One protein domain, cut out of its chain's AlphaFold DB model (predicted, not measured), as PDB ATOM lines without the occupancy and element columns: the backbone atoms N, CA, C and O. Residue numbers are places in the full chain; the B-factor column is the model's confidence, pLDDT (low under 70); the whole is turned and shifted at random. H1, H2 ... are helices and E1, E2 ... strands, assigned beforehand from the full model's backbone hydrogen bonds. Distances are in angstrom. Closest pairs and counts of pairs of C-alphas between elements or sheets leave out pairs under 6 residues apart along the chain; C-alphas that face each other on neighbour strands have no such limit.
ATOM      1  N   GLN A   2       0.072 -31.046  54.916       70.19
ATOM      2  CA  GLN A   2      -0.162 -29.641  55.256       70.19
ATOM      3  C   GLN A   2      -1.549 -29.243  54.752       70.19
ATOM      4  O   GLN A   2      -1.875 -29.489  53.588       70.19
ATOM      5  N   TYR A   3      -2.369 -28.691  55.638       77.88
ATOM      6  CA  TYR A   3      -3.627 -28.068  55.262       77.88
ATOM      7  C   TYR A   3      -3.361 -26.688  54.659       77.88
ATOM      8  O   TYR A   3      -2.330 -26.067  54.927       77.88
ATOM      9  N   LEU A   4      -4.272 -26.232  53.803       80.12
ATOM     10  CA  LEU A   4      -4.221 -24.890  53.238       80.12
ATOM     11  C   LEU A   4      -5.149 -23.991  54.048       80.12
ATOM     12  O   LEU A   4      -6.362 -24.205  54.047       80.12
ATOM     13  N   ASN A   5      -4.569 -22.981  54.691       81.75
ATOM     14  CA  ASN A   5      -5.308 -21.975  55.444       81.75
ATOM     15  C   ASN A   5      -5.674 -20.828  54.512       81.75
ATOM     16  O   ASN A   5      -4.812 -20.253  53.843       81.75
ATOM     17  N   TRP A   6      -6.966 -20.541  54.421       82.12
ATOM     18  CA  TRP A   6      -7.490 -19.450  53.613       82.12
ATOM     19  C   TRP A   6      -8.029 -18.379  54.551       82.12
ATOM     20  O   TRP A   6      -8.829 -18.678  55.436       82.12
ATOM     21  N   ASN A   7      -7.633 -17.123  54.320       83.44
ATOM     22  CA  ASN A   7      -8.120 -15.964  55.072       83.44
ATOM     23  C   ASN A   7      -9.541 -15.563  54.626       83.44
ATOM     24  O   ASN A   7      -9.786 -14.460  54.142       83.44
ATOM     25  N   ILE A   8     -10.453 -16.530  54.655       86.19
ATOM     26  CA  ILE A   8     -11.856 -16.408  54.280       86.19
ATOM     27  C   ILE A   8     -12.648 -17.267  55.264       86.19
ATOM     28  O   ILE A   8     -12.221 -18.370  55.609       86.19
ATOM     29  N   ASP A   9     -13.822 -16.784  55.664       88.88
ATOM     30  CA  ASP A   9     -14.742 -17.534  56.512       88.88
ATOM     31  C   ASP A   9     -15.087 -18.917  55.918       88.88
ATOM     32  O   ASP A   9     -15.416 -19.064  54.732       88.88
ATOM     33  N   ALA A  10     -15.058 -19.945  56.768       90.75
ATOM     34  CA  ALA A  10     -15.351 -21.326  56.388       90.75
ATOM     35  C   ALA A  10     -16.767 -21.492  55.817       90.75
ATOM     36  O   ALA A  10     -16.974 -22.288  54.895       90.75
ATOM     37  N   GLY A  11     -17.743 -20.736  56.325       90.44
ATOM     38  CA  GLY A  11     -19.105 -20.706  55.801       90.44
ATOM     39  C   GLY A  11     -19.157 -20.191  54.364       90.44
ATOM     40  O   GLY A  11     -19.760 -20.843  53.503       90.44
ATOM     41  N   LEU A  12     -18.465 -19.085  54.079       91.94
ATOM     42  CA  LEU A  12     -18.365 -18.531  52.726       91.94
ATOM     43  C   LEU A  12     -17.704 -19.522  51.754       91.94
ATOM     44  O   LEU A  12     -18.238 -19.755  50.668       91.94
ATOM     45  N   ILE A  13     -16.587 -20.155  52.137       93.75
ATOM     46  CA  ILE A  13     -15.921 -21.145  51.271       93.75
ATOM     47  C   ILE A  13     -16.846 -22.337  50.994       93.75
ATOM     48  O   ILE A  13     -16.981 -22.754  49.839       93.75
ATOM     49  N   ARG A  14     -17.524 -22.874  52.019       93.94
ATOM     50  CA  ARG A  14     -18.504 -23.961  51.844       93.94
ATOM     51  C   ARG A  14     -19.603 -23.561  50.861       93.94
ATOM     52  O   ARG A  14     -19.967 -24.362  50.000       93.94
ATOM     53  N   PHE A  15     -20.111 -22.334  50.966       94.50
ATOM     54  CA  PHE A  15     -21.134 -21.812  50.062       94.50
ATOM     55  C   PHE A  15     -20.629 -21.714  48.615       94.50
ATOM     56  O   PHE A  15     -21.277 -22.243  47.710       94.50
ATOM     57  N   ILE A  16     -19.453 -21.115  48.399       95.38
ATOM     58  CA  ILE A  16     -18.840 -20.974  47.068       95.38
ATOM     59  C   ILE A  16     -18.606 -22.349  46.433       95.38
ATOM     60  O   ILE A  16     -18.974 -22.564  45.278       95.38
ATOM     61  N   LEU A  17     -18.044 -23.302  47.181       95.06
ATOM     62  CA  LEU A  17     -17.763 -24.644  46.668       95.06
ATOM     63  C   LEU A  17     -19.037 -25.430  46.358       95.06
ATOM     64  O   LEU A  17     -19.117 -26.057  45.303       95.06
ATOM     65  N   ARG A  18     -20.060 -25.372  47.220       95.06
ATOM     66  CA  ARG A  18     -21.369 -25.973  46.919       95.06
ATOM     67  C   ARG A  18     -21.976 -25.368  45.658       95.06
ATOM     68  O   ARG A  18     -22.425 -26.114  44.791       95.06
ATOM     69  N   GLY A  19     -21.935 -24.043  45.519       96.06
ATOM     70  CA  GLY A  19     -22.376 -23.348  44.309       96.06
ATOM     71  C   GLY A  19     -21.625 -23.824  43.063       96.06
ATOM     72  O   GLY A  19     -22.250 -24.170  42.062       96.06
ATOM     73  N   TYR A  20     -20.297 -23.931  43.149       96.38
ATOM     74  CA  TYR A  20     -19.453 -24.448  42.073       96.38
ATOM     75  C   TYR A  20     -19.852 -25.869  41.650       96.38
ATOM     76  O   TYR A  20     -20.065 -26.113  40.458       96.38
ATOM     77  N   PHE A  21     -19.992 -26.803  42.599       96.31
ATOM     78  CA  PHE A  21     -20.375 -28.181  42.283       96.31
ATOM     79  C   PHE A  21     -21.783 -28.251  41.696       96.31
ATOM     80  O   PHE A  21     -21.973 -28.910  40.676       96.31
ATOM     81  N   LEU A  22     -22.753 -27.531  42.268       95.12
ATOM     82  CA  LEU A  22     -24.125 -27.493  41.758       95.12
ATOM     83  C   LEU A  22     -24.183 -26.989  40.313       95.12
ATOM     84  O   LEU A  22     -24.774 -27.654  39.464       95.12
ATOM     85  N   ILE A  23     -23.539 -25.857  40.015       96.38
ATOM     86  CA  ILE A  23     -23.519 -25.278  38.665       96.38
ATOM     87  C   ILE A  23     -22.810 -26.222  37.691       96.38
ATOM     88  O   ILE A  23     -23.342 -26.517  36.620       96.38
ATOM     89  N   THR A  24     -21.636 -26.736  38.063       95.06
ATOM     90  CA  THR A  24     -20.840 -27.609  37.189       95.06
ATOM     91  C   THR A  24     -21.591 -28.901  36.872       95.06
ATOM     92  O   THR A  24     -21.708 -29.270  35.707       95.06
ATOM     93  N   LEU A  25     -22.170 -29.563  37.878       93.69
ATOM     94  CA  LEU A  25     -22.930 -30.805  37.701       93.69
ATOM     95  C   LEU A  25     -24.243 -30.582  36.938       93.69
ATOM     96  O   LEU A  25     -24.654 -31.437  36.148       93.69
ATOM     97  N   PHE A  26     -24.885 -29.428  37.128       93.94
ATOM     98  CA  PHE A  26     -26.063 -29.033  36.361       93.94
ATOM     99  C   PHE A  26     -25.730 -28.847  34.876       93.94
ATOM    100  O   PHE A  26     -26.378 -29.454  34.018       93.94
ATOM    101  N   LEU A  27     -24.684 -28.076  34.560       95.00
ATOM    102  CA  LEU A  27     -24.228 -27.881  33.181       95.00
ATOM    103  C   LEU A  27     -23.790 -29.201  32.543       95.00
ATOM    104  O   LEU A  27     -24.140 -29.480  31.397       95.00
ATOM    105  N   LEU A  28     -23.091 -30.044  33.299       94.12
ATOM    106  CA  LEU A  28     -22.669 -31.367  32.857       94.12
ATOM    107  C   LEU A  28     -23.871 -32.259  32.530       94.12
ATOM    108  O   LEU A  28     -23.875 -32.931  31.502       94.12
ATOM    109  N   SER A  29     -24.935 -32.193  33.331       91.62
ATOM    110  CA  SER A  29     -26.188 -32.898  33.047       91.62
ATOM    111  C   SER A  29     -26.860 -32.382  31.768       91.62
ATOM    112  O   SER A  29     -27.337 -33.180  30.963       91.62
ATOM    113  N   ILE A  30     -26.872 -31.064  31.529       92.56
ATOM    114  CA  ILE A  30     -27.423 -30.476  30.295       92.56
ATOM    115  C   ILE A  30     -26.630 -30.934  29.069       92.56
ATOM    116  O   ILE A  30     -27.217 -31.432  28.105       92.56
ATOM    117  N   ILE A  31     -25.305 -30.786  29.102       93.44
ATOM    118  CA  ILE A  31     -24.420 -31.167  27.995       93.44
ATOM    119  C   ILE A  31     -24.516 -32.671  27.759       93.44
ATOM    120  O   ILE A  31     -24.715 -33.107  26.629       93.44
ATOM    121  N   GLY A  32     -24.483 -33.462  28.828       91.06
ATOM    122  CA  GLY A  32     -24.628 -34.908  28.787       91.06
ATOM    123  C   GLY A  32     -25.915 -35.373  28.099       91.06
ATOM    124  O   GLY A  32     -25.878 -36.312  27.298       91.06
ATOM    125  N   ARG A  33     -27.047 -34.675  28.306       89.81
ATOM    126  CA  ARG A  33     -28.287 -34.933  27.541       89.81
ATOM    127  C   ARG A  33     -28.071 -34.710  26.050       89.81
ATOM    128  O   ARG A  33     -28.466 -35.553  25.246       89.81
ATOM    129  N   GLN A  34     -27.434 -33.606  25.671       90.25
ATOM    130  CA  GLN A  34     -27.191 -33.288  24.263       90.25
ATOM    131  C   GLN A  34     -26.205 -34.259  23.601       90.25
ATOM    132  O   GLN A  34     -26.430 -34.664  22.460       90.25
ATOM    133  N   VAL A  35     -25.166 -34.694  24.322       89.88
ATOM    134  CA  VAL A  35     -24.218 -35.733  23.884       89.88
ATOM    135  C   VAL A  35     -24.960 -37.030  23.571       89.88
ATOM    136  O   VAL A  35     -24.800 -37.565  22.475       89.88
ATOM    137  N   GLY A  36     -25.828 -37.496  24.476       87.12
ATOM    138  CA  GLY A  36     -26.639 -38.700  24.263       87.12
ATOM    139  C   GLY A  36     -27.514 -38.607  23.008       87.12
ATOM    140  O   GLY A  36     -27.504 -39.516  22.173       87.12
ATOM    141  N   LYS A  37     -28.193 -37.465  22.806       85.12
ATOM    142  CA  LYS A  37     -28.983 -37.216  21.586       85.12
ATOM    143  C   LYS A  37     -28.123 -37.269  20.327       85.12
ATOM    144  O   LYS A  37     -28.506 -37.903  19.343       85.12
ATOM    145  N   CYS A  38     -26.978 -36.591  20.336       86.44
ATOM    146  CA  CYS A  38     -26.089 -36.533  19.180       86.44
ATOM    147  C   CYS A  38     -25.505 -37.912  18.858       86.44
ATOM    148  O   CYS A  38     -25.482 -38.302  17.693       86.44
ATOM    149  N   ALA A  39     -25.107 -38.682  19.872       87.19
ATOM    150  CA  ALA A  39     -24.587 -40.033  19.700       87.19
ATOM    151  C   ALA A  39     -25.625 -40.963  19.051       87.19
ATOM    152  O   ALA A  39     -25.323 -41.607  18.045       87.19
ATOM    153  N   ALA A  40     -26.864 -40.968  19.555       84.81
ATOM    154  CA  ALA A  40     -27.947 -41.760  18.973       84.81
ATOM    155  C   ALA A  40     -28.241 -41.350  17.518       84.81
ATOM    156  O   ALA A  40     -28.386 -42.214  16.652       84.81
ATOM    157  N   LYS A  41     -28.253 -40.041  17.218       84.62
ATOM    158  CA  LYS A  41     -28.419 -39.529  15.844       84.62
ATOM    159  C   LYS A  41     -27.310 -39.999  14.910       84.62
ATOM    160  O   LYS A  41     -27.601 -40.464  13.813       84.62
ATOM    161  N   VAL A  42     -26.051 -39.913  15.338       85.31
ATOM    162  CA  VAL A  42     -24.902 -40.362  14.538       85.31
ATOM    163  C   VAL A  42     -24.981 -41.862  14.241       85.31
ATOM    164  O   VAL A  42     -24.612 -42.280  13.146       85.31
ATOM    165  N   GLU A  43     -25.448 -42.688  15.181       84.25
ATOM    166  CA  GLU A  43     -25.602 -44.129  14.937       84.25
ATOM    167  C   GLU A  43     -26.753 -44.450  13.977       84.25
ATOM    168  O   GLU A  43     -26.559 -45.259  13.066       84.25
ATOM    169  N   LEU A  44     -27.898 -43.769  14.108       81.00
ATOM    170  CA  LEU A  44     -29.019 -43.923  13.174       81.00
ATOM    171  C   LEU A  44     -28.648 -43.479  11.752       81.00
ATOM    172  O   LEU A  44     -28.973 -44.178  10.797       81.00
ATOM    173  N   LEU A  45     -27.904 -42.376  11.602       80.06
ATOM    174  CA  LEU A  45     -27.423 -41.895  10.297       80.06
ATOM    175  C   LEU A  45     -26.489 -42.893   9.597       80.06
ATOM    176  O   LEU A  45     -26.405 -42.912   8.372       80.06
ATOM    177  N   LYS A  46     -25.810 -43.760  10.356       80.75
ATOM    178  CA  LYS A  46     -24.961 -44.832   9.818       80.75
ATOM    179  C   LYS A  46     -25.748 -46.084   9.414       80.75
ATOM    180  O   LYS A  46     -25.126 -47.123   9.188       80.75
ATOM    181  N   ASN A  47     -27.082 -46.016   9.358       77.75
ATOM    182  CA  ASN A  47     -27.982 -47.148   9.116       77.75
ATOM    183  C   ASN A  47     -27.747 -48.322  10.084       77.75
ATOM    184  O   ASN A  47     -27.950 -49.484   9.730       77.75
ATOM    185  N   LYS A  48     -27.283 -48.039  11.307       78.81
ATOM    186  CA  LYS A  48     -27.126 -49.057  12.346       78.81
ATOM    187  C   LYS A  48     -28.352 -49.051  13.243       78.81
ATOM    188  O   LYS A  48     -28.794 -47.998  13.693       78.81
ATOM    189  N   ALA A  49     -28.853 -50.245  13.539       78.69
ATOM    190  CA  ALA A  49     -29.875 -50.421  14.552       78.69
ATOM    191  C   ALA A  49     -29.328 -49.986  15.920       78.69
ATOM    192  O   ALA A  49     -28.299 -50.506  16.364       78.69
ATOM    193  N   VAL A  50     -30.006 -49.061  16.596       80.50
ATOM    194  CA  VAL A  50     -29.589 -48.575  17.917       80.50
ATOM    195  C   VAL A  50     -30.418 -49.279  18.980       80.50
ATOM    196  O   VAL A  50     -31.644 -49.295  18.940       80.50
ATOM    197  N   SER A  51     -29.749 -49.909  19.935       80.50
ATOM    198  CA  SER A  51     -30.404 -50.562  21.068       80.50
ATOM    199  C   SER A  51     -31.037 -49.546  22.019       80.50
ATOM    200  O   SER A  51     -30.409 -48.524  22.301       80.50
ATOM    201  N   LEU A  52     -32.192 -49.873  22.610       77.88
ATOM    202  CA  LEU A  52     -32.946 -48.980  23.508       77.88
ATOM    203  C   LEU A  52     -32.081 -48.351  24.618       77.88
ATOM    204  O   LEU A  52     -32.136 -47.146  24.843       77.88
ATOM    205  N   HIS A  53     -31.206 -49.136  25.256       78.88
ATOM    206  CA  HIS A  53     -30.336 -48.634  26.328       78.88
ATOM    207  C   HIS A  53     -29.383 -47.509  25.883       78.88
ATOM    208  O   HIS A  53     -28.977 -46.710  26.717       78.88
ATOM    209  N   ARG A  54     -29.055 -47.386  24.588       79.56
ATOM    210  CA  ARG A  54     -28.217 -46.299  24.042       79.56
ATOM    211  C   ARG A  54     -28.989 -45.020  23.723       79.56
ATOM    212  O   ARG A  54     -28.369 -43.985  23.528       79.56
ATOM    213  N   MET A  55     -30.316 -45.094  23.679       78.56
ATOM    214  CA  MET A  55     -31.188 -43.932  23.491       78.56
ATOM    215  C   MET A  55     -31.696 -43.355  24.817       78.56
ATOM    216  O   MET A  55     -32.475 -42.404  24.826       78.56
ATOM    217  N   THR A  56     -31.271 -43.924  25.946       74.75
ATOM    218  CA  THR A  56     -31.544 -43.339  27.257       74.75
ATOM    219  C   THR A  56     -30.731 -42.049  27.376       74.75
ATOM    220  O   THR A  56     -29.509 -42.058  27.223       74.75
ATOM    221  N   GLY A  57     -31.420 -40.914  27.537       78.44
ATOM    222  CA  GLY A  57     -30.776 -39.621  27.769       78.44
ATOM    223  C   GLY A  57     -30.031 -39.587  29.108       78.44
ATOM    224  O   GLY A  57     -29.878 -40.604  29.779       78.44
ATOM    225  N   TRP A  58     -29.577 -38.405  29.530       86.62
ATOM    226  CA  TRP A  58     -28.974 -38.255  30.858       86.62
ATOM    227  C   TRP A  58     -30.014 -38.469  31.955       86.62
ATOM    228  O   TRP A  58     -30.905 -37.632  32.152       86.62
ATOM    229  N   LEU A  59     -29.890 -39.604  32.637       86.50
ATOM    230  CA  LEU A  59     -30.779 -40.038  33.704       86.50
ATOM    231  C   LEU A  59     -30.378 -39.412  35.043       86.50
ATOM    232  O   LEU A  59     -29.214 -39.076  35.262       86.50
ATOM    233  N   HIS A  60     -31.346 -39.263  35.945       84.31
ATOM    234  CA  HIS A  60     -31.067 -38.879  37.327       84.31
ATOM    235  C   HIS A  60     -30.444 -40.053  38.097       84.31
ATOM    236  O   HIS A  60     -30.657 -41.212  37.745       84.31
ATOM    237  N   ALA A  61     -29.705 -39.760  39.173       84.81
ATOM    238  CA  ALA A  61     -28.985 -40.753  39.980       84.81
ATOM    239  C   ALA A  61     -29.843 -41.977  40.362       84.81
ATOM    240  O   ALA A  61     -29.415 -43.120  40.192       84.81
ATOM    241  N   ASN A  62     -31.082 -41.737  40.805       85.94
ATOM    242  CA  ASN A  62     -32.016 -42.789  41.214       85.94
ATOM    243  C   ASN A  62     -32.441 -43.688  40.039       85.94
ATOM    244  O   ASN A  62     -32.558 -44.905  40.188       85.94
ATOM    245  N   ASP A  63     -32.615 -43.105  38.853       86.12
ATOM    246  CA  ASP A  63     -33.062 -43.824  37.658       86.12
ATOM    247  C   ASP A  63     -31.940 -44.680  37.061       86.12
ATOM    248  O   ASP A  63     -32.203 -45.747  36.506       86.12
ATOM    249  N   ILE A  64     -30.680 -44.250  37.199       85.81
ATOM    250  CA  ILE A  64     -29.513 -45.008  36.726       85.81
ATOM    251  C   ILE A  64     -29.456 -46.373  37.414       85.81
ATOM    252  O   ILE A  64     -29.304 -47.393  36.739       85.81
ATOM    253  N   GLY A  65     -29.611 -46.407  38.742       85.75
ATOM    254  CA  GLY A  65     -29.602 -47.653  39.510       85.75
ATOM    255  C   GLY A  65     -30.722 -48.600  39.081       85.75
ATOM    256  O   GLY A  65     -30.481 -49.785  38.856       85.75
ATOM    257  N   LEU A  66     -31.924 -48.059  38.873       87.19
ATOM    258  CA  LEU A  66     -33.086 -48.827  38.430       87.19
ATOM    259  C   LEU A  66     -32.907 -49.381  37.008       87.19
ATOM    260  O   LEU A  66     -33.238 -50.540  36.755       87.19
ATOM    261  N   VAL A  67     -32.336 -48.595  36.091       84.12
ATOM    262  CA  VAL A  67     -32.015 -49.039  34.726       84.12
ATOM    263  C   VAL A  67     -30.955 -50.134  34.737       84.12
ATOM    264  O   VAL A  67     -31.132 -51.147  34.066       84.12
ATOM    265  N   ILE A  68     -29.887 -49.988  35.523       87.12
ATOM    266  CA  ILE A  68     -28.844 -51.016  35.635       87.12
ATOM    267  C   ILE A  68     -29.426 -52.301  36.220       87.12
ATOM    268  O   ILE A  68     -29.178 -53.376  35.675       87.12
ATOM    269  N   TRP A  69     -30.233 -52.190  37.275       87.81
ATOM    270  CA  TRP A  69     -30.871 -53.332  37.923       87.81
ATOM    271  C   TRP A  69     -31.829 -54.070  36.983       87.81
ATOM    272  O   TRP A  69     -31.777 -55.290  36.890       87.81
ATOM    273  N   LYS A  70     -32.678 -53.349  36.240       86.25
ATOM    274  CA  LYS A  70     -33.703 -53.963  35.378       86.25
ATOM    275  C   LYS A  70     -33.178 -54.419  34.017       86.25
ATOM    276  O   LYS A  70     -33.555 -55.482  33.534       86.25
ATOM    277  N   LEU A  71     -32.319 -53.628  33.371       82.38
ATOM    278  CA  LEU A  71     -31.823 -53.910  32.015       82.38
ATOM    279  C   LEU A  71     -30.473 -54.641  32.007       82.38
ATOM    280  O   LEU A  71     -30.041 -55.095  30.941       82.38
ATOM    281  N   HIS A  72     -29.793 -54.749  33.159       86.19
ATOM    282  CA  HIS A  72     -28.446 -55.325  33.294       86.19
ATOM    283  C   HIS A  72     -27.441 -54.713  32.294       86.19
ATOM    284  O   HIS A  72     -26.522 -55.381  31.809       86.19
ATOM    285  N   ARG A  73     -27.653 -53.446  31.910       85.50
ATOM    286  CA  ARG A  73     -26.844 -52.693  30.942       85.50
ATOM    287  C   ARG A  73     -26.761 -51.226  31.350       85.50
ATOM    288  O   ARG A  73     -27.697 -50.687  31.931       85.50
ATOM    289  N   LEU A  74     -25.643 -50.587  31.007       88.19
ATOM    290  CA  LEU A  74     -25.405 -49.174  31.298       88.19
ATOM    291  C   LEU A  74     -26.182 -48.257  30.331       88.19
ATOM    292  O   LEU A  74     -26.147 -48.501  29.116       88.19
ATOM    293  N   PRO A  75     -26.854 -47.207  30.842       84.56
ATOM    294  CA  PRO A  75     -27.542 -46.223  30.011       84.56
ATOM    295  C   PRO A  75     -26.547 -45.440  29.146       84.56
ATOM    296  O   PRO A  75     -25.459 -45.090  29.593       84.56
ATOM    297  N   GLY A  76     -26.886 -45.210  27.877       82.19
ATOM    298  CA  GLY A  76     -26.037 -44.497  26.918       82.19
ATOM    299  C   GLY A  76     -24.780 -45.250  26.464       82.19
ATOM    300  O   GLY A  76     -23.928 -44.683  25.782       82.19
ATOM    301  N   GLY A  77     -24.656 -46.534  26.812       86.12
ATOM    302  CA  GLY A  77     -23.460 -47.335  26.559       86.12
ATOM    303  C   GLY A  77     -22.428 -47.232  27.684       86.12
ATOM    304  O   GLY A  77     -22.647 -46.581  28.698       86.12
ATOM    305  N   TRP A  78     -21.292 -47.915  27.516       88.81
ATOM    306  CA  TRP A  78     -20.291 -48.036  28.582       88.81
ATOM    307  C   TRP A  78     -19.724 -46.675  29.006       88.81
ATOM    308  O   TRP A  78     -19.752 -46.348  30.184       88.81
ATOM    309  N   TRP A  79     -19.309 -45.848  28.044       89.06
ATOM    310  CA  TRP A  79     -18.649 -44.569  28.317       89.06
ATOM    311  C   TRP A  79     -19.593 -43.527  28.946       89.06
ATOM    312  O   TRP A  79     -19.345 -43.046  30.052       89.06
ATOM    313  N   LEU A  80     -20.728 -43.239  28.294       88.38
ATOM    314  CA  LEU A  80     -21.717 -42.276  28.796       88.38
ATOM    315  C   LEU A  80     -22.299 -42.728  30.149       88.38
ATOM    316  O   LEU A  80     -22.422 -41.923  31.067       88.38
ATOM    317  N   GLY A  81     -22.583 -44.026  30.298       90.25
ATOM    318  CA  GLY A  81     -23.088 -44.597  31.543       90.25
ATOM    319  C   GLY A  81     -22.094 -44.486  32.698       90.25
ATOM    320  O   GLY A  81     -22.493 -44.132  33.805       90.25
ATOM    321  N   THR A  82     -20.794 -44.702  32.455       91.69
ATOM    322  CA  THR A  82     -19.765 -44.471  33.488       91.69
ATOM    323  C   THR A  82     -19.670 -43.001  33.898       91.69
ATOM    324  O   THR A  82     -19.538 -42.716  35.088       91.69
ATOM    325  N   MET A  83     -19.828 -42.060  32.961       91.44
ATOM    326  CA  MET A  83     -19.866 -40.627  33.278       91.44
ATOM    327  C   MET A  83     -21.102 -40.252  34.106       91.44
ATOM    328  O   MET A  83     -20.996 -39.493  35.065       91.44
ATOM    329  N   MET A  84     -22.269 -40.834  33.817       91.69
ATOM    330  CA  MET A  84     -23.475 -40.609  34.625       91.69
ATOM    331  C   MET A  84     -23.342 -41.144  36.057       91.69
ATOM    332  O   MET A  84     -23.746 -40.479  37.010       91.69
ATOM    333  N   ILE A  85     -22.759 -42.334  36.230       92.94
ATOM    334  CA  ILE A  85     -22.539 -42.916  37.564       92.94
ATOM    335  C   ILE A  85     -21.536 -42.076  38.356       92.94
ATOM    336  O   ILE A  85     -21.809 -41.706  39.495       92.94
ATOM    337  N   THR A  86     -20.390 -41.750  37.756       93.12
ATOM    338  CA  THR A  86     -19.336 -40.975  38.431       93.12
ATOM    339  C   THR A  86     -19.823 -39.588  38.827       93.12
ATOM    340  O   THR A  86     -19.567 -39.166  39.947       93.12
ATOM    341  N   THR A  87     -20.588 -38.910  37.974       93.06
ATOM    342  CA  THR A  87     -21.165 -37.590  38.280       93.06
ATOM    343  C   THR A  87     -22.245 -37.647  39.361       93.06
ATOM    344  O   THR A  87     -22.295 -36.757  40.204       93.06
ATOM    345  N   SER A  88     -23.046 -38.717  39.403       92.38
ATOM    346  CA  SER A  88     -24.028 -38.946  40.475       92.38
ATOM    347  C   SER A  88     -23.359 -39.216  41.826       92.38
ATOM    348  O   SER A  88     -23.773 -38.690  42.856       92.38
ATOM    349  N   ILE A  89     -22.292 -40.018  41.836       93.19
ATOM    350  CA  ILE A  89     -21.487 -40.243  43.042       93.19
ATOM    351  C   ILE A  89     -20.828 -38.927  43.466       93.19
ATOM    352  O   ILE A  89     -20.889 -38.551  44.636       93.19
ATOM    353  N   LEU A  90     -20.251 -38.200  42.508       93.69
ATOM    354  CA  LEU A  90     -19.585 -36.928  42.741       93.69
ATOM    355  C   LEU A  90     -20.534 -35.891  43.342       93.69
ATOM    356  O   LEU A  90     -20.112 -35.206  44.260       93.69
ATOM    357  N   SER A  91     -21.799 -35.821  42.909       93.19
ATOM    358  CA  SER A  91     -22.773 -34.869  43.463       93.19
ATOM    359  C   SER A  91     -23.066 -35.090  44.944       93.19
ATOM    360  O   SER A  91     -23.235 -34.131  45.692       93.19
ATOM    361  N   VAL A  92     -23.116 -36.354  45.377       92.12
ATOM    362  CA  VAL A  92     -23.368 -36.698  46.784       92.12
ATOM    363  C   VAL A  92     -22.094 -36.528  47.608       92.12
ATOM    364  O   VAL A  92     -22.111 -35.911  48.671       92.12
ATOM    365  N   ILE A  93     -20.969 -37.041  47.102       94.25
ATOM    366  CA  ILE A  93     -19.679 -36.963  47.789       94.25
ATOM    367  C   ILE A  93     -19.229 -35.509  47.935       94.25
ATOM    368  O   ILE A  93     -18.731 -35.151  48.997       94.25
ATOM    369  N   SER A  94     -19.419 -34.657  46.923       94.31
ATOM    370  CA  SER A  94     -18.992 -33.258  46.992       94.31
ATOM    371  C   SER A  94     -19.672 -32.505  48.118       94.31
ATOM    372  O   SER A  94     -19.000 -31.788  48.851       94.31
ATOM    373  N   ASP A  95     -20.978 -32.695  48.306       92.50
ATOM    374  CA  ASP A  95     -21.697 -31.988  49.364       92.50
ATOM    375  C   ASP A  95     -21.278 -32.477  50.760       92.50
ATOM    376  O   ASP A  95     -20.979 -31.675  51.650       92.50
ATOM    377  N   LEU A  96     -21.135 -33.797  50.934       93.94
ATOM    378  CA  LEU A  96     -20.664 -34.387  52.191       93.94
ATOM    379  C   LEU A  96     -19.230 -33.961  52.530       93.94
ATOM    380  O   LEU A  96     -18.951 -33.578  53.668       93.94
ATOM    381  N   LEU A  97     -18.318 -34.001  51.553       94.12
ATOM    382  CA  LEU A  97     -16.919 -33.638  51.760       94.12
ATOM    383  C   LEU A  97     -16.750 -32.141  52.008       94.12
ATOM    384  O   LEU A  97     -16.015 -31.785  52.920       94.12
ATOM    385  N   VAL A  98     -17.443 -31.265  51.274       93.94
ATOM    386  CA  VAL A  98     -17.393 -29.811  51.518       93.94
ATOM    387  C   VAL A  98     -17.898 -29.479  52.924       93.94
ATOM    388  O   VAL A  98     -17.324 -28.631  53.601       93.94
ATOM    389  N   THR A  99     -18.927 -30.183  53.400       91.81
ATOM    390  CA  THR A  99     -19.451 -29.992  54.761       91.81
ATOM    391  C   THR A  99     -18.460 -30.445  55.833       91.81
ATOM    392  O   THR A  99     -18.317 -29.773  56.851       91.81
ATOM    393  N   LYS A 100     -17.788 -31.582  55.617       92.69
ATOM    394  CA  LYS A 100     -16.961 -32.242  56.638       92.69
ATOM    395  C   LYS A 100     -15.488 -31.817  56.639       92.69
ATOM    396  O   LYS A 100     -14.857 -31.865  57.685       92.69
ATOM    397  N   LEU A 101     -14.920 -31.484  55.481       92.75
ATOM    398  CA  LEU A 101     -13.477 -31.254  55.307       92.75
ATOM    399  C   LEU A 101     -13.075 -29.778  55.284       92.75
ATOM    400  O   LEU A 101     -11.912 -29.472  55.028       92.75
ATOM    401  N   ILE A 102     -14.030 -28.878  55.494       91.75
ATOM    402  CA  ILE A 102     -13.765 -27.453  55.653       91.75
ATOM    403  C   ILE A 102     -14.103 -27.136  57.087       91.75
ATOM    404  O   ILE A 102     -15.288 -27.100  57.423       91.75
ATOM    405  N   ASN A 103     -13.090 -26.945  57.920       90.31
ATOM    406  CA  ASN A 103     -13.280 -26.648  59.330       90.31
ATOM    407  C   ASN A 103     -12.917 -25.187  59.602       90.31
ATOM    408  O   ASN A 103     -11.946 -24.687  59.031       90.31
ATOM    409  N   PRO A 104     -13.704 -24.484  60.433       91.06
ATOM    410  CA  PRO A 104     -13.260 -23.216  60.977       91.06
ATOM    411  C   PRO A 104     -12.134 -23.492  61.973       91.06
ATOM    412  O   PRO A 104     -12.269 -24.340  62.856       91.06
ATOM    413  N   THR A 105     -11.031 -22.775  61.824       90.88
ATOM    414  CA  THR A 105      -9.906 -22.792  62.760       90.88
ATOM    415  C   THR A 105      -9.596 -21.360  63.157       90.88
ATOM    416  O   THR A 105      -9.635 -20.463  62.316       90.88
ATOM    417  N   LEU A 106      -9.347 -21.129  64.443       90.19
ATOM    418  CA  LEU A 106      -8.937 -19.817  64.930       90.19
ATOM    419  C   LEU A 106      -7.431 -19.695  64.746       90.19
ATOM    420  O   LEU A 106      -6.674 -20.482  65.313       90.19
ATOM    421  N   LEU A 107      -7.011 -18.731  63.932       90.50
ATOM    422  CA  LEU A 107      -5.603 -18.463  63.670       90.50
ATOM    423  C   LEU A 107      -5.276 -16.997  63.970       90.50
ATOM    424  O   LEU A 107      -6.134 -16.132  63.748       90.50
ATOM    425  N   PRO A 108      -4.045 -16.710  64.440       91.56
ATOM    426  CA  PRO A 108      -3.582 -15.344  64.632       91.56
ATOM    427  C   PRO A 108      -3.656 -14.542  63.330       91.56
ATOM    428  O   PRO A 108      -3.246 -15.007  62.263       91.56
ATOM    429  N   ALA A 109      -4.183 -13.330  63.427       92.00
ATOM    430  CA  ALA A 109      -4.277 -12.356  62.353       92.00
ATOM    431  C   ALA A 109      -4.189 -10.933  62.922       92.00
ATOM    432  O   ALA A 109      -4.118 -10.734  64.133       92.00
ATOM    433  N   LEU A 110      -4.189  -9.942  62.030       92.44
ATOM    434  CA  LEU A 110      -4.235  -8.527  62.388       92.44
ATOM    435  C   LEU A 110      -5.647  -7.988  62.138       92.44
ATOM    436  O   LEU A 110      -6.139  -8.035  61.008       92.44
ATOM    437  N   CYS A 111      -6.282  -7.469  63.186       92.38
ATOM    438  CA  CYS A 111      -7.599  -6.840  63.148       92.38
ATOM    439  C   CYS A 111      -7.476  -5.317  63.229       92.38
ATOM    440  O   CYS A 111      -6.537  -4.794  63.824       92.38
ATOM    441  N   ASN A 112      -8.437  -4.590  62.652       93.06
ATOM    442  CA  ASN A 112      -8.484  -3.130  62.749       93.06
ATOM    443  C   ASN A 112      -8.834  -2.693  64.172       93.06
ATOM    444  O   ASN A 112      -9.868  -3.092  64.704       93.06
ATOM    445  N   ALA A 353     -10.672 -20.622  57.236       91.56
ATOM    446  CA  ALA A 353     -11.067 -21.900  56.685       91.56
ATOM    447  C   ALA A 353      -9.837 -22.778  56.443       91.56
ATOM    448  O   ALA A 353      -8.992 -22.476  55.595       91.56
ATOM    449  N   GLU A 354      -9.786 -23.903  57.144       91.88
ATOM    450  CA  GLU A 354      -8.824 -24.961  56.875       91.88
ATOM    451  C   GLU A 354      -9.412 -25.891  55.804       91.88
ATOM    452  O   GLU A 354     -10.427 -26.562  56.025       91.88
ATOM    453  N   VAL A 355      -8.805 -25.905  54.612       92.19
ATOM    454  CA  VAL A 355      -9.290 -26.699  53.473       92.19
ATOM    455  C   VAL A 355      -8.394 -27.914  53.257       92.19
ATOM    456  O   VAL A 355      -7.214 -27.797  52.916       92.19
ATOM    457  N   HIS A 356      -8.969 -29.113  53.393       93.88
ATOM    458  CA  HIS A 356      -8.251 -30.354  53.101       93.88
ATOM    459  C   HIS A 356      -7.939 -30.472  51.588       93.88
ATOM    460  O   HIS A 356      -8.841 -30.285  50.763       93.88
ATOM    461  N   PRO A 357      -6.721 -30.885  51.170       92.44
ATOM    462  CA  PRO A 357      -6.310 -30.938  49.755       92.44
ATOM    463  C   PRO A 357      -7.182 -31.839  48.861       92.44
ATOM    464  O   PRO A 357      -7.259 -31.640  47.650       92.44
ATOM    465  N   ILE A 358      -7.892 -32.802  49.454       93.88
ATOM    466  CA  ILE A 358      -8.884 -33.645  48.760       93.88
ATOM    467  C   ILE A 358      -9.973 -32.794  48.092       93.88
ATOM    468  O   ILE A 358     -10.426 -33.148  47.007       93.88
ATOM    469  N   ILE A 359     -10.373 -31.667  48.687       93.81
ATOM    470  CA  ILE A 359     -11.377 -30.774  48.098       93.81
ATOM    471  C   ILE A 359     -10.862 -30.154  46.797       93.81
ATOM    472  O   ILE A 359     -11.591 -30.125  45.810       93.81
ATOM    473  N   LEU A 360      -9.593 -29.737  46.754       93.25
ATOM    474  CA  LEU A 360      -8.980 -29.207  45.531       93.25
ATOM    475  C   LEU A 360      -8.886 -30.276  44.438       93.25
ATOM    476  O   LEU A 360      -9.189 -29.997  43.278       93.25
ATOM    477  N   LEU A 361      -8.542 -31.514  44.812       94.56
ATOM    478  CA  LEU A 361      -8.579 -32.654  43.893       94.56
ATOM    479  C   LEU A 361      -9.999 -32.866  43.356       94.56
ATOM    480  O   LEU A 361     -10.175 -33.031  42.154       94.56
ATOM    481  N   LEU A 362     -11.013 -32.801  44.222       94.88
ATOM    482  CA  LEU A 362     -12.415 -32.971  43.844       94.88
ATOM    483  C   LEU A 362     -12.887 -31.886  42.863       94.88
ATOM    484  O   LEU A 362     -13.542 -32.205  41.872       94.88
ATOM    485  N   VAL A 363     -12.526 -30.621  43.112       95.81
ATOM    486  CA  VAL A 363     -12.799 -29.487  42.213       95.81
ATOM    487  C   VAL A 363     -12.130 -29.713  40.856       95.81
ATOM    488  O   VAL A 363     -12.792 -29.638  39.822       95.81
ATOM    489  N   GLY A 364     -10.841 -30.068  40.848       96.25
ATOM    490  CA  GLY A 364     -10.106 -30.370  39.619       96.25
ATOM    491  C   GLY A 364     -10.698 -31.553  38.846       96.25
ATOM    492  O   GLY A 364     -10.844 -31.489  37.627       96.25
ATOM    493  N   PHE A 365     -11.108 -32.610  39.548       95.81
ATOM    494  CA  PHE A 365     -11.735 -33.791  38.959       95.81
ATOM    495  C   PHE A 365     -13.102 -33.472  38.341       95.81
ATOM    496  O   PHE A 365     -13.370 -33.878  37.210       95.81
ATOM    497  N   ALA A 366     -13.943 -32.695  39.029       95.44
ATOM    498  CA  ALA A 366     -15.221 -32.230  38.492       95.44
ATOM    499  C   ALA A 366     -15.028 -31.395  37.216       95.44
ATOM    500  O   ALA A 366     -15.682 -31.649  36.201       95.44
ATOM    501  N   GLY A 367     -14.084 -30.448  37.248       95.88
ATOM    502  CA  GLY A 367     -13.711 -29.643  36.088       95.88
ATOM    503  C   GLY A 367     -13.190 -30.490  34.924       95.88
ATOM    504  O   GLY A 367     -13.569 -30.264  33.777       95.88
ATOM    505  N   PHE A 368     -12.386 -31.518  35.204       96.06
ATOM    506  CA  PHE A 368     -11.881 -32.436  34.185       96.06
ATOM    507  C   PHE A 368     -13.006 -33.216  33.489       96.06
ATOM    508  O   PHE A 368     -13.068 -33.219  32.259       96.06
ATOM    509  N   ILE A 369     -13.937 -33.823  34.241       94.81
ATOM    510  CA  ILE A 369     -15.087 -34.531  33.645       94.81
ATOM    511  C   ILE A 369     -15.930 -33.561  32.806       94.81
ATOM    512  O   ILE A 369     -16.353 -33.895  31.695       94.81
ATOM    513  N   PHE A 370     -16.145 -32.341  33.299       95.25
ATOM    514  CA  PHE A 370     -16.861 -31.313  32.552       95.25
ATOM    515  C   PHE A 370     -16.186 -31.001  31.206       95.25
ATOM    516  O   PHE A 370     -16.844 -31.037  30.169       95.25
ATOM    517  N   LEU A 371     -14.871 -30.779  31.187       96.19
ATOM    518  CA  LEU A 371     -14.132 -30.508  29.948       96.19
ATOM    519  C   LEU A 371     -14.164 -31.687  28.973       96.19
ATOM    520  O   LEU A 371     -14.339 -31.486  27.772       96.19
ATOM    521  N   VAL A 372     -14.034 -32.912  29.478       95.00
ATOM    522  CA  VAL A 372     -14.094 -34.131  28.663       95.00
ATOM    523  C   VAL A 372     -15.473 -34.298  28.017       95.00
ATOM    524  O   VAL A 372     -15.568 -34.511  26.811       95.00
ATOM    525  N   THR A 373     -16.552 -34.130  28.785       92.44
ATOM    526  CA  THR A 373     -17.926 -34.217  28.252       92.44
ATOM    527  C   THR A 373     -18.241 -33.096  27.258       92.44
ATOM    528  O   THR A 373     -18.911 -33.332  26.250       92.44
ATOM    529  N   LEU A 374     -17.721 -31.890  27.497       94.50
ATOM    530  CA  LEU A 374     -17.811 -30.767  26.568       94.50
ATOM    531  C   LEU A 374     -17.055 -31.060  25.261       94.50
ATOM    532  O   LEU A 374     -17.572 -30.809  24.171       94.50
ATOM    533  N   PHE A 375     -15.852 -31.626  25.349       95.50
ATOM    534  CA  PHE A 375     -15.073 -32.031  24.183       95.50
ATOM    535  C   PHE A 375     -15.802 -33.102  23.358       95.50
ATOM    536  O   PHE A 375     -15.932 -32.960  22.140       95.50
ATOM    537  N   ASP A 376     -16.357 -34.126  24.011       92.00
ATOM    538  CA  ASP A 376     -17.157 -35.163  23.351       92.00
ATOM    539  C   ASP A 376     -18.385 -34.582  22.643       92.00
ATOM    540  O   ASP A 376     -18.712 -34.981  21.519       92.00
ATOM    541  N   TYR A 377     -19.044 -33.605  23.268       93.44
ATOM    542  CA  TYR A 377     -20.160 -32.886  22.665       93.44
ATOM    543  C   TYR A 377     -19.755 -32.203  21.356       93.44
ATOM    544  O   TYR A 377     -20.386 -32.436  20.320       93.44
ATOM    545  N   PHE A 378     -18.671 -31.424  21.369       94.12
ATOM    546  CA  PHE A 378     -18.174 -30.756  20.167       94.12
ATOM    547  C   PHE A 378     -17.724 -31.747  19.088       94.12
ATOM    548  O   PHE A 378     -18.030 -31.552  17.911       94.12
ATOM    549  N   MET A 379     -17.075 -32.849  19.466       94.19
ATOM    550  CA  MET A 379     -16.665 -33.896  18.525       94.19
ATOM    551  C   MET A 379     -17.860 -34.585  17.853       94.19
ATOM    552  O   MET A 379     -17.809 -34.902  16.660       94.19
ATOM    553  N   LEU A 380     -18.949 -34.826  18.588       90.25
ATOM    554  CA  LEU A 380     -20.177 -35.382  18.017       90.25
ATOM    555  C   LEU A 380     -20.891 -34.379  17.110       90.25
ATOM    556  O   LEU A 380     -21.349 -34.772  16.035       90.25
ATOM    557  N   LEU A 381     -20.939 -33.102  17.495       89.56
ATOM    558  CA  LEU A 381     -21.465 -32.039  16.639       89.56
ATOM    559  C   LEU A 381     -20.675 -31.924  15.332       89.56
ATOM    560  O   LEU A 381     -21.285 -31.874  14.267       89.56
ATOM    561  N   ALA A 382     -19.342 -31.966  15.392       89.94
ATOM    562  CA  ALA A 382     -18.486 -31.939  14.210       89.94
ATOM    563  C   ALA A 382     -18.722 -33.154  13.292       89.94
ATOM    564  O   ALA A 382     -18.752 -33.033  12.068       89.94
ATOM    565  N   LYS A 383     -18.950 -34.345  13.861       89.81
ATOM    566  CA  LYS A 383     -19.315 -35.545  13.082       89.81
ATOM    567  C   LYS A 383     -20.691 -35.421  12.420       89.81
ATOM    568  O   LYS A 383     -20.872 -35.900  11.305       89.81
ATOM    569  N   LEU A 384     -21.653 -34.792  13.091       86.31
ATOM    570  CA  LEU A 384     -22.977 -34.512  12.532       86.31
ATOM    571  C   LEU A 384     -22.909 -33.476  11.406       86.31
ATOM    572  O   LEU A 384     -23.489 -33.708  10.346       86.31
ATOM    573  N   SER A 385     -22.174 -32.378  11.600       85.50
ATOM    574  CA  SER A 385     -22.039 -31.319  10.594       85.50
ATOM    575  C   SER A 385     -21.291 -31.799   9.350       85.50
ATOM    576  O   SER A 385     -21.750 -31.563   8.236       85.50
ATOM    577  N   THR A 386     -20.193 -32.543   9.522       85.62
ATOM    578  CA  THR A 386     -19.448 -33.141   8.399       85.62
ATOM    579  C   THR A 386     -20.299 -34.133   7.618       85.62
ATOM    580  O   THR A 386     -20.279 -34.109   6.390       85.62
ATOM    581  N   HIS A 387     -21.088 -34.973   8.297       81.19
ATOM    582  CA  HIS A 387     -22.001 -35.882   7.613       81.19
ATOM    583  C   HIS A 387     -23.061 -35.116   6.820       81.19
ATOM    584  O   HIS A 387     -23.287 -35.453   5.663       81.19
ATOM    585  N   PHE A 388     -23.670 -34.084   7.413       78.44
ATOM    586  CA  PHE A 388     -24.671 -33.252   6.744       78.44
ATOM    587  C   PHE A 388     -24.100 -32.599   5.479       78.44
ATOM    588  O   PHE A 388     -24.651 -32.800   4.398       78.44
ATOM    589  N   MET A 389     -22.935 -31.949   5.581       78.81
ATOM    590  CA  MET A 389     -22.272 -31.331   4.429       78.81
ATOM    591  C   MET A 389     -21.909 -32.349   3.345       78.81
ATOM    592  O   MET A 389     -22.205 -32.133   2.175       78.81
ATOM    593  N   VAL A 390     -21.311 -33.493   3.699       80.12
ATOM    594  CA  VAL A 390     -20.956 -34.526   2.708       80.12
ATOM    595  C   VAL A 390     -22.201 -35.081   2.014       80.12
ATOM    596  O   VAL A 390     -22.169 -35.335   0.809       80.12
ATOM    597  N   THR A 391     -23.301 -35.276   2.745       72.00
ATOM    598  CA  THR A 391     -24.555 -35.731   2.135       72.00
ATOM    599  C   THR A 391     -25.186 -34.680   1.235       72.00
ATOM    600  O   THR A 391     -25.702 -35.048   0.184       72.00
ATOM    601  N   GLU A 392     -25.099 -33.403   1.600       71.75
ATOM    602  CA  GLU A 392     -25.597 -32.285   0.798       71.75
ATOM    603  C   GLU A 392     -24.821 -32.170  -0.523       71.75
ATOM    604  O   GLU A 392     -25.426 -32.147  -1.589       71.75
ATOM    605  N   PHE A 393     -23.487 -32.262  -0.486       67.06
ATOM    606  CA  PHE A 393     -22.660 -32.233  -1.700       67.06
ATOM    607  C   PHE A 393     -22.827 -33.459  -2.607       67.06
ATOM    608  O   PHE A 393     -22.621 -33.366  -3.816       67.06
ATOM    609  N   ARG A 394     -23.159 -34.631  -2.050       66.75
ATOM    610  CA  ARG A 394     -23.270 -35.880  -2.822       66.75
ATOM    611  C   ARG A 394     -24.683 -36.141  -3.352       66.75
ATOM    612  O   ARG A 394     -24.841 -36.962  -4.252       66.75
ATOM    613  N   LYS A 406     -36.890 -36.883  12.449       58.56
ATOM    614  CA  LYS A 406     -37.629 -36.343  13.595       58.56
ATOM    615  C   LYS A 406     -36.802 -36.485  14.880       58.56
ATOM    616  O   LYS A 406     -35.980 -37.398  14.987       58.56
ATOM    617  N   PRO A 407     -36.992 -35.585  15.864       61.75
ATOM    618  CA  PRO A 407     -36.226 -35.629  17.102       61.75
ATOM    619  C   PRO A 407     -36.346 -37.015  17.743       61.75
ATOM    620  O   PRO A 407     -37.450 -37.466  18.043       61.75
ATOM    621  N   ILE A 408     -35.200 -37.679  17.922       67.00
ATOM    622  CA  ILE A 408     -35.111 -38.939  18.662       67.00
ATOM    623  C   ILE A 408     -35.653 -38.673  20.067       67.00
ATOM    624  O   ILE A 408     -35.188 -37.716  20.701       67.00
ATOM    625  N   PRO A 409     -36.612 -39.472  20.551       67.50
ATOM    626  CA  PRO A 409     -37.120 -39.305  21.897       67.50
ATOM    627  C   PRO A 409     -35.997 -39.555  22.907       67.50
ATOM    628  O   PRO A 409     -35.360 -40.602  22.901       67.50
ATOM    629  N   ASP A 410     -35.730 -38.563  23.754       66.94
ATOM    630  CA  ASP A 410     -34.618 -38.601  24.713       66.94
ATOM    631  C   ASP A 410     -35.061 -38.423  26.171       66.94
ATOM    632  O   ASP A 410     -34.297 -38.694  27.095       66.94
ATOM    633  N   SER A 411     -36.308 -38.000  26.377       69.00
ATOM    634  CA  SER A 411     -36.957 -37.941  27.683       69.00
ATOM    635  C   SER A 411     -38.075 -38.974  27.766       69.00
ATOM    636  O   SER A 411     -38.624 -39.386  26.743       69.00
ATOM    637  N   THR A 412     -38.455 -39.366  28.981       69.31
ATOM    638  CA  THR A 412     -39.637 -40.210  29.220       69.31
ATOM    639  C   THR A 412     -40.883 -39.626  28.559       69.31
ATOM    640  O   THR A 412     -41.615 -40.351  27.895       69.31
ATOM    641  N   LEU A 413     -41.070 -38.305  28.634       71.81
ATOM    642  CA  LEU A 413     -42.145 -37.601  27.937       71.81
ATOM    643  C   LEU A 413     -42.046 -37.766  26.415       71.81
ATOM    644  O   LEU A 413     -43.043 -38.059  25.764       71.81
ATOM    645  N   SER A 414     -40.854 -37.608  25.837       72.69
ATOM    646  CA  SER A 414     -40.646 -37.797  24.397       72.69
ATOM    647  C   SER A 414     -40.951 -39.233  23.971       72.69
ATOM    648  O   SER A 414     -41.556 -39.437  22.923       72.69
ATOM    649  N   TRP A 415     -40.575 -40.213  24.794       74.00
ATOM    650  CA  TRP A 415     -40.888 -41.626  24.582       74.00
ATOM    651  C   TRP A 415     -42.391 -41.908  24.675       74.00
ATOM    652  O   TRP A 415     -42.927 -42.593  23.811       74.00
ATOM    653  N   ILE A 416     -43.091 -41.327  25.654       73.75
ATOM    654  CA  ILE A 416     -44.554 -41.426  25.790       73.75
ATOM    655  C   ILE A 416     -45.255 -40.791  24.581       73.75
ATOM    656  O   ILE A 416     -46.167 -41.386  24.015       73.75
TER     657      ILE A 416
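Overview. This is residues 2 to 112, 353 to 394 and 406 to 416 of the 551 residues of an uncharacterized protein of Hyaloscypha hepaticicola (UniProt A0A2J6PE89). Three long helices, H1, H4 and H5, form an elongated up-and-down bundle, each running against the one before it, with H1 between the other two and the last residues of H5, 389 to 394, sticking out. A small, strongly twisted sheet sits where H1 begins, short H2 packs on H1 and H3 on H4, and small H6 is apart from the bundle. The printed part has 164 residues, in order E1 H1 H2 H3 H4 E2 E3 H5 H6, mostly helix; the antiparallel sheet runs E1 E3 E2. It is loose, with a radius of gyration of the C-alphas of 20.6 A and spans of 74 by 40 by 27 A.

Along the chain. E1 is residues 4 to 6; H1, residues 10 to 45, begins at C-alpha 10 (-15.351, -21.326, 56.388) and is 51.9 A long. H2 is residues 52 to 55, H3 61 to 71, and H4 77 to 100, 34.3 A, with a kink of 27 degrees near residue 93. E2, residues 102 to 112, 25.9 A, bends by 71 degrees at residue 108. E3 is residues 353 to 355; H5, 357 to 394, is 55.5 A and ends at (-23.270, -35.880, -2.822); H6 is 412 to 416.

Arrangement. H1 touches H4 at a shallow tilt of 7 degrees, opposite ways; C-alphas 14 and 98 are closest, 6.0 A. H1 touches H5 at 25 degrees, the same way, C-alphas 35 and 377 closest at 5.1 A. N 6 and O 353, 3.0 A, and N 354 and O 103, 3.0 A, are within hydrogen-bond range in E1-E3 and E3-E2. Every O i to N i+4 pair is within range in H1, H5 and H6, 6 of 7 in H3 and 19 of 20 in H4; H2 is too short for one.

Size, cuts and confidence. C-alphas 112 and 394 are farthest apart, 74.8 A. Cuts leave gaps of 19.9 A from C-alpha 112 to 353 and 21.8 A from 394 to 406. Of the links printed whole, none is long. Residues 393 to 394 and 406 to 412 are under 70 in pLDDT.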